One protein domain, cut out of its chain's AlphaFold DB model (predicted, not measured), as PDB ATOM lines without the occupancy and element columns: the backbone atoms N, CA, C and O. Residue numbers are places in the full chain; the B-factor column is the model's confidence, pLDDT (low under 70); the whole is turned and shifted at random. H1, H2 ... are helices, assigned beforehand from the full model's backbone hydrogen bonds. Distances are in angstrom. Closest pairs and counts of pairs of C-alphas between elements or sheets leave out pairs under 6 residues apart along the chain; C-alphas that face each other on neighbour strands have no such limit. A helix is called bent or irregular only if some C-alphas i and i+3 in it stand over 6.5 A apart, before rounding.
ATOM      1  N   TYR A 140      -4.196  17.539 -17.139       97.38
ATOM      2  CA  TYR A 140      -3.518  18.750 -16.675       97.38
ATOM      3  C   TYR A 140      -2.345  18.446 -15.743       97.38
ATOM      4  O   TYR A 140      -1.296  19.067 -15.898       97.38
ATOM      5  N   LEU A 141      -2.461  17.457 -14.850       96.25
ATOM      6  CA  LEU A 141      -1.333  17.026 -14.017       96.25
ATOM      7  C   LEU A 141      -0.146  16.562 -14.860       96.25
ATOM      8  O   LEU A 141       0.992  16.909 -14.560       96.25
ATOM      9  N   THR A 142      -0.403  15.814 -15.935       96.81
ATOM     10  CA  THR A 142       0.657  15.334 -16.829       96.81
ATOM     11  C   THR A 142       1.373  16.500 -17.508       96.81
ATOM     12  O   THR A 142       2.599  16.518 -17.554       96.81
ATOM     13  N   LEU A 143       0.626  17.500 -17.992       96.06
ATOM     14  CA  LEU A 143       1.212  18.704 -18.587       96.06
ATOM     15  C   LEU A 143       2.041  19.498 -17.576       96.06
ATOM     16  O   LEU A 143       3.174  19.862 -17.876       96.06
ATOM     17  N   ILE A 144       1.491  19.735 -16.384       95.56
ATOM     18  CA  ILE A 144       2.154  20.491 -15.318       95.56
ATOM     19  C   ILE A 144       3.455  19.798 -14.904       95.56
ATOM     20  O   ILE A 144       4.514  20.421 -14.940       95.56
ATOM     21  N   LYS A 145       3.409  18.497 -14.602       94.31
ATOM     22  CA  LYS A 145       4.600  17.732 -14.207       94.31
ATOM     23  C   LYS A 145       5.651  17.676 -15.311       94.31
ATOM     24  O   LYS A 145       6.832  17.801 -15.016       94.31
ATOM     25  N   ALA A 146       5.245  17.537 -16.574       95.56
ATOM     26  CA  ALA A 146       6.187  17.539 -17.692       95.56
ATOM     27  C   ALA A 146       6.916  18.885 -17.846       95.56
ATOM     28  O   ALA A 146       8.095  18.906 -18.196       95.56
ATOM     29  N   ILE A 147       6.231  20.004 -17.581       94.50
ATOM     30  CA  ILE A 147       6.859  21.331 -17.591       94.50
ATOM     31  C   ILE A 147       7.839  21.457 -16.421       94.50
ATOM     32  O   ILE A 147       8.989  21.810 -16.662       94.50
ATOM     33  N   ILE A 148       7.423  21.092 -15.203       91.06
ATOM     34  CA  ILE A 148       8.275  21.149 -14.001       91.06
ATOM     35  C   ILE A 148       9.544  20.308 -14.188       91.06
ATOM     36  O   ILE A 148      10.647  20.814 -14.028       91.06
ATOM     37  N   GLN A 149       9.414  19.060 -14.646       92.94
ATOM     38  CA  GLN A 149      10.563  18.182 -14.902       92.94
ATOM     39  C   GLN A 149      11.532  18.756 -15.940       92.94
ATOM     40  O   GLN A 149      12.744  18.548 -15.858       92.94
ATOM     41  N   ARG A 150      11.015  19.464 -16.949       92.56
ATOM     42  CA  ARG A 150      11.862  20.141 -17.933       92.56
ATOM     43  C   ARG A 150      12.619  21.302 -17.290       92.56
ATOM     44  O   ARG A 150      13.813  21.423 -17.540       92.56
ATOM     45  N   GLU A 151      11.956  22.116 -16.472       89.06
ATOM     46  CA  GLU A 151      12.587  23.232 -15.754       89.06
ATOM     47  C   GLU A 151      13.683  22.743 -14.801       89.06
ATOM     48  O   GLU A 151      14.800  23.259 -14.843       89.06
ATOM     49  N   GLU A 152      13.411  21.694 -14.023       88.88
ATOM     50  CA  GLU A 152      14.389  21.054 -13.134       88.88
ATOM     51  C   GLU A 152      15.597  20.529 -13.912       88.88
ATOM     52  O   GLU A 152      16.749  20.724 -13.518       88.88
ATOM     53  N   LYS A 153      15.358  19.883 -15.058       92.75
ATOM     54  CA  LYS A 153      16.439  19.395 -15.914       92.75
ATOM     55  C   LYS A 153      17.282  20.546 -16.467       92.75
ATOM     56  O   LYS A 153      18.504  20.481 -16.404       92.75
ATOM     57  N   GLU A 154      16.653  21.599 -16.978       90.38
ATOM     58  CA  GLU A 154      17.349  22.776 -17.506       90.38
ATOM     59  C   GLU A 154      18.118  23.539 -16.415       90.38
ATOM     60  O   GLU A 154      19.177  24.108 -16.686       90.38
ATOM     61  N   ALA A 155      17.615  23.570 -15.180       86.62
ATOM     62  CA  ALA A 155      18.334  24.115 -14.030       86.62
ATOM     63  C   ALA A 155      19.566  23.262 -13.685       86.62
ATOM     64  O   ALA A 155      20.673  23.794 -13.589       86.62
ATOM     65  N   ASN A 156      19.404  21.939 -13.607       88.62
ATOM     66  CA  ASN A 156      20.499  21.004 -13.337       88.62
ATOM     67  C   ASN A 156      21.585  21.031 -14.424       88.62
ATOM     68  O   ASN A 156      22.776  21.014 -14.110       88.62
ATOM     69  N   ASP A 157      21.200  21.107 -15.698       92.44
ATOM     70  CA  ASP A 157      22.142  21.188 -16.817       92.44
ATOM     71  C   ASP A 157      22.920  22.517 -16.795       92.44
ATOM     72  O   ASP A 157      24.136  22.527 -17.007       92.44
ATOM     73  N   ARG A 158      22.253  23.638 -16.471       89.94
ATOM     74  CA  ARG A 158      22.915  24.941 -16.272       89.94
ATOM     75  C   ARG A 158      23.912  24.900 -15.119       89.94
ATOM     76  O   ARG A 158      25.026  25.394 -15.275       89.94
ATOM     77  N   TYR A 159      23.535  24.279 -14.005       84.31
ATOM     78  CA  TYR A 159      24.405  24.120 -12.844       84.31
ATOM     79  C   TYR A 159      25.660  23.302 -13.183       84.31
ATOM     80  O   TYR A 159      26.775  23.754 -12.935       84.31
ATOM     81  N   ARG A 160      25.506  22.153 -13.853       90.38
ATOM     82  CA  ARG A 160      26.645  21.325 -14.293       90.38
ATOM     83  C   ARG A 160      27.573  22.066 -15.252       90.38
ATOM     84  O   ARG A 160      28.788  22.014 -15.095       90.38
ATOM     85  N   ALA A 161      27.012  22.790 -16.222       91.38
ATOM     86  CA  ALA A 161      27.805  23.596 -17.147       91.38
ATOM     87  C   ALA A 161      28.590  24.699 -16.419       91.38
ATOM     88  O   ALA A 161      29.715  25.021 -16.809       91.38
ATOM     89  N   GLN A 162      28.013  25.264 -15.357       86.56
ATOM     90  CA  GLN A 162      28.674  26.258 -14.525       86.56
ATOM     91  C   GLN A 162      29.801  25.646 -13.682       86.56
ATOM     92  O   GLN A 162      30.900  26.196 -13.686       86.56
ATOM     93  N   GLU A 163      29.592  24.488 -13.050       87.62
ATOM     94  CA  GLU A 163      30.653  23.772 -12.322       87.62
ATOM     95  C   GLU A 163      31.833  23.409 -13.237       87.62
ATOM     96  O   GLU A 163      32.994  23.590 -12.865       87.62
ATOM     97  N   GLU A 164      31.562  22.956 -14.464       91.38
ATOM     98  CA  GLU A 164      32.608  22.676 -15.452       91.38
ATOM     99  C   GLU A 164      33.363  23.941 -15.888       91.38
ATOM    100  O   GLU A 164      34.581  23.898 -16.099       91.38
ATOM    101  N   ALA A 165      32.664  25.069 -16.038       88.75
ATOM    102  CA  ALA A 165      33.277  26.349 -16.383       88.75
ATOM    103  C   ALA A 165      34.165  26.873 -15.245       88.75
ATOM    104  O   ALA A 165      35.301  27.286 -15.494       88.75
ATOM    105  N   ASP A 166      33.684  26.794 -14.005       85.62
ATOM    106  CA  ASP A 166      34.430  27.197 -12.815       85.62
ATOM    107  C   ASP A 166      35.663  26.292 -12.608       85.62
ATOM    108  O   ASP A 166      36.756  26.788 -12.321       85.62
ATOM    109  N   ALA A 167      35.547  24.981 -12.865       87.25
ATOM    110  CA  ALA A 167      36.672  24.044 -12.816       87.25
ATOM    111  C   ALA A 167      37.758  24.359 -13.862       87.25
ATOM    112  O   ALA A 167      38.946  24.360 -13.530       87.25
ATOM    113  N   LYS A 168      37.371  24.678 -15.106       90.19
ATOM    114  CA  LYS A 168      38.316  25.087 -16.163       90.19
ATOM    115  C   LYS A 168      39.007  26.404 -15.831       90.19
ATOM    116  O   LYS A 168      40.223  26.500 -15.963       90.19
ATOM    117  N   ASN A 169      38.253  27.394 -15.354       85.88
ATOM    118  CA  ASN A 169      38.810  28.681 -14.940       85.88
ATOM    119  C   ASN A 169      39.841  28.505 -13.809       85.88
ATOM    120  O   ASN A 169      40.920  29.097 -13.834       85.88
ATOM    121  N   LEU A 170      39.555  27.620 -12.848       82.19
ATOM    122  CA  LEU A 170      40.492  27.282 -11.780       82.19
ATOM    123  C   LEU A 170      41.769  26.602 -12.309       82.19
ATOM    124  O   LEU A 170      42.861  26.882 -11.810       82.19
ATOM    125  N   GLU A 171      41.660  25.713 -13.298       85.75
ATOM    126  CA  GLU A 171      42.816  25.063 -13.930       85.75
ATOM    127  C   GLU A 171      43.684  26.067 -14.709       85.75
ATOM    128  O   GLU A 171      44.905  26.091 -14.535       85.75
ATOM    129  N   GLU A 172      43.067  26.958 -15.488       85.69
ATOM    130  CA  GLU A 172      43.761  28.038 -16.201       85.69
ATOM    131  C   GLU A 172      44.488  28.985 -15.239       85.69
ATOM    132  O   GLU A 172      45.641  29.357 -15.476       85.69
ATOM    133  N   LEU A 173      43.861  29.336 -14.114       76.75
ATOM    134  CA  LEU A 173      44.481  30.161 -13.076       76.75
ATOM    135  C   LEU A 173      45.678  29.466 -12.422       76.75
ATOM    136  O   LEU A 173      46.724  30.095 -12.247       76.75
ATOM    137  N   LYS A 174      45.571  28.167 -12.116       79.75
ATOM    138  CA  LYS A 174      46.699  27.370 -11.601       79.75
ATOM    139  C   LYS A 174      47.852  27.300 -12.603       79.75
ATOM    140  O   LYS A 174      49.010  27.385 -12.198       79.75
ATOM    141  N   ALA A 175      47.553  27.188 -13.897       82.44
ATOM    142  CA  ALA A 175      48.563  27.202 -14.952       82.44
ATOM    143  C   ALA A 175      49.227  28.582 -15.110       82.44
ATOM    144  O   ALA A 175      50.435  28.669 -15.332       82.44
ATOM    145  N   LYS A 176      48.454  29.666 -14.969       82.38
ATOM    146  CA  LYS A 176      48.933  31.052 -15.081       82.38
ATOM    147  C   LYS A 176      49.773  31.491 -13.879       82.38
ATOM    148  O   LYS A 176      50.714  32.266 -14.051       82.38
ATOM    149  N   TYR A 177      49.473  30.979 -12.686       80.19
ATOM    150  CA  TYR A 177      50.156  31.317 -11.436       80.19
ATOM    151  C   TYR A 177      50.748  30.072 -10.746       80.19
ATOM    152  O   TYR A 177      50.291  29.668  -9.673       80.19
ATOM    153  N   PRO A 178      51.814  29.470 -11.309       68.94
ATOM    154  CA  PRO A 178      52.380  28.212 -10.808       68.94
ATOM    155  C   PRO A 178      53.039  28.325  -9.422       68.94
ATOM    156  O   PRO A 178      53.218  27.317  -8.746       68.94
ATOM    157  N   ASN A 179      53.374  29.543  -8.978       77.25
ATOM    158  CA  ASN A 179      53.968  29.814  -7.662       77.25
ATOM    159  C   ASN A 179      52.928  30.233  -6.600       77.25
ATOM    160  O   ASN A 179      53.311  30.682  -5.520       77.25
ATOM    161  N   GLY A 180      51.634  30.092  -6.907       60.47
ATOM    162  CA  GLY A 180      50.514  30.442  -6.035       60.47
ATOM    163  C   GLY A 180      49.700  31.625  -6.563       60.47
ATOM    164  O   GLY A 180      50.253  32.612  -7.047       60.47
ATOM    165  N   ILE A 181      48.375  31.510  -6.447       61.19
ATOM    166  CA  ILE A 181      47.422  32.614  -6.618       61.19
ATOM    167  C   ILE A 181      47.586  33.534  -5.401       61.19
ATOM    168  O   ILE A 181      47.694  33.047  -4.272       61.19
ATOM    169  N   GLY A 182      47.661  34.852  -5.602       61.97
ATOM    170  CA  GLY A 182      47.756  35.788  -4.481       61.97
ATOM    171  C   GLY A 182      46.556  35.620  -3.545       61.97
ATOM    172  O   GLY A 182      45.432  35.484  -4.014       61.97
ATOM    173  N   LEU A 183      46.777  35.641  -2.224       56.22
ATOM    174  CA  LEU A 183      45.744  35.388  -1.202       56.22
ATOM    175  C   LEU A 183      44.449  36.201  -1.431       56.22
ATOM    176  O   LEU A 183      43.361  35.702  -1.184       56.22
ATOM    177  N   ALA A 184      44.575  37.423  -1.957       57.66
ATOM    178  CA  ALA A 184      43.451  38.298  -2.291       57.66
ATOM    179  C   ALA A 184      42.594  37.787  -3.468       57.66
ATOM    180  O   ALA A 184      41.373  37.829  -3.378       57.66
ATOM    181  N   GLU A 185      43.210  37.254  -4.531       62.25
ATOM    182  CA  GLU A 185      42.485  36.676  -5.678       62.25
ATOM    183  C   GLU A 185      41.806  35.349  -5.300       62.25
ATOM    184  O   GLU A 185      40.763  35.008  -5.849       62.25
ATOM    185  N   PHE A 186      42.369  34.601  -4.344       62.28
ATOM    186  CA  PHE A 186      41.758  33.369  -3.836       62.28
ATOM    187  C   PHE A 186      40.554  33.652  -2.923       62.28
ATOM    188  O   PHE A 186      39.526  32.988  -3.043       62.28
ATOM    189  N   GLN A 187      40.660  34.669  -2.062       59.00
ATOM    190  CA  GLN A 187      39.582  35.111  -1.175       59.00
ATOM    191  C   GLN A 187      38.385  35.653  -1.972       59.00
ATOM    192  O   GLN A 187      37.257  35.251  -1.730       59.00
ATOM    193  N   GLU A 188      38.633  36.486  -2.987       64.44
ATOM    194  CA  GLU A 188      37.582  37.055  -3.844       64.44
ATOM    195  C   GLU A 188      36.840  35.966  -4.647       64.44
ATOM    196  O   GLU A 188      35.642  36.071  -4.909       64.44
ATOM    197  N   MET A 189      37.532  34.871  -4.981       62.66
ATOM    198  CA  MET A 189      36.945  33.706  -5.645       62.66
ATOM    199  C   MET A 189      36.105  32.851  -4.689       62.66
ATOM    200  O   MET A 189      35.022  32.407  -5.074       62.66
ATOM    201  N   GLN A 190      36.569  32.645  -3.448       63.12
ATOM    202  CA  GLN A 190      35.772  31.998  -2.402       63.12
ATOM    203  C   GLN A 190      34.523  32.813  -2.080       63.12
ATOM    204  O   GLN A 190      33.442  32.240  -2.069       63.12
ATOM    205  N   ASP A 191      34.638  34.132  -1.943       64.38
ATOM    206  CA  ASP A 191      33.501  35.010  -1.663       64.38
ATOM    207  C   ASP A 191      32.484  34.993  -2.816       64.38
ATOM    208  O   ASP A 191      31.276  34.951  -2.584       64.38
ATOM    209  N   GLN A 192      32.936  34.953  -4.077       64.38
ATOM    210  CA  GLN A 192      32.035  34.794  -5.224       64.38
ATOM    211  C   GLN A 192      31.405  33.401  -5.312       64.38
ATOM    212  O   GLN A 192      30.299  33.274  -5.838       64.38
ATOM    213  N   HIS A 193      32.102  32.354  -4.876       60.31
ATOM    214  CA  HIS A 193      31.567  30.996  -4.830       60.31
ATOM    215  C   HIS A 193      30.544  30.869  -3.687       60.31
ATOM    216  O   HIS A 193      29.434  30.401  -3.912       60.31
ATOM    217  N   GLU A 194      30.846  31.385  -2.495       58.19
ATOM    218  CA  GLU A 194      29.954  31.407  -1.328       58.19
ATOM    219  C   GLU A 194      28.708  32.274  -1.556       58.19
ATOM    220  O   GLU A 194      27.596  31.824  -1.279       58.19
ATOM    221  N   GLN A 195      28.840  33.462  -2.159       58.41
ATOM    222  CA  GLN A 195      27.678  34.275  -2.548       58.41
ATOM    223  C   GLN A 195      26.788  33.573  -3.580       58.41
ATOM    224  O   GLN A 195      25.580  33.795  -3.585       58.41
ATOM    225  N   ARG A 196      27.355  32.715  -4.438       55.94
ATOM    226  CA  ARG A 196      26.593  31.930  -5.423       55.94
ATOM    227  C   ARG A 196      25.897  30.716  -4.804       55.94
ATOM    228  O   ARG A 196      24.798  30.391  -5.239       55.94
ATOM    229  N   HIS A 197      26.473  30.097  -3.772       50.28
ATOM    230  CA  HIS A 197      25.829  29.003  -3.024       50.28
ATOM    231  C   HIS A 197      24.747  29.483  -2.048       50.28
ATOM    232  O   HIS A 197      23.829  28.719  -1.771       50.28
ATOM    233  N   MET A 198      24.777  30.735  -1.574       44.31
ATOM    234  CA  MET A 198      23.685  31.269  -0.737       44.31
ATOM    235  C   MET A 198      22.340  31.374  -1.474       44.31
ATOM    236  O   MET A 198      21.306  31.200  -0.843       44.31
ATOM    237  N   TRP A 199      22.331  31.552  -2.800       44.81
ATOM    238  CA  TRP A 199      21.094  31.513  -3.602       44.81
ATOM    239  C   TRP A 199      20.454  30.118  -3.684       44.81
ATOM    240  O   TRP A 199      19.341  29.986  -4.179       44.81
ATOM    241  N   ARG A 200      21.144  29.077  -3.202       44.28
ATOM    242  CA  ARG A 200      20.678  27.685  -3.188       44.28
ATOM    243  C   ARG A 200      19.834  27.341  -1.955       44.28
ATOM    244  O   ARG A 200      19.169  26.315  -1.962       44.28
TER     245      ARG A 200
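Overview. This is residues 140 to 200 of the 214 residues of an uncharacterized protein of Aspergillus indologenus CBS 114.80 (UniProt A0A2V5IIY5). The model is a long, nearly straight helix, H1, followed by a short loop and a much shorter helix, H2, that folds back alongside the later part of H1, like a J with an open gap between its two arms. The first part of H1, residues 140 to 165, sticks out and stands free, and H1 makes the longest axis. The printed part has 61 residues with two named helices, H1 then H2, and no named strand; the class is all helix. The whole is extended, with a radius of gyration of the C-alphas of 17.4 A, and spans 59 by 21 by 6 A, a rod.

Arrangement. H1, residues 140 to 176, has the N-to-C direction (0.97, 0.22, 0.05). H2, residues 183 to 198, has the N-to-C direction (-0.96, -0.27, 0.01). The two are apart, with no C-alpha of the one within 8 A of the other. Their link, 6 residues, is short but not tight. In H1 and H2 every O i to N i+4 pair is within hydrogen-bond range.

Along the chain. H1 has 37 residues and begins at C-alpha 140 at (-3.518, 18.750, -16.675). It ends at C-alpha 176 at (48.933, 31.052, -15.081), 53.9 A from its first C-alpha. H2 has 16 residues, from Leu 183 to Met 198, and measures 22.4 A from first to last C-alpha. It ends at C-alpha 198 at (23.685, 31.269, -0.737). Neither helix is bent.

Size, cuts and confidence. The two C-alphas farthest apart are those of Tyr 140 and Asn 179, 59.2 A. The printed part has no cut, and its first and last C-alphas, those of Tyr 140 and Arg 200, are 29.1 A apart. No link is long. The mean pLDDT of the printed part is 77.9; H1 has a mean of 89 and H2 of 59. Residue 178 and residues 180 to 200 are under 70.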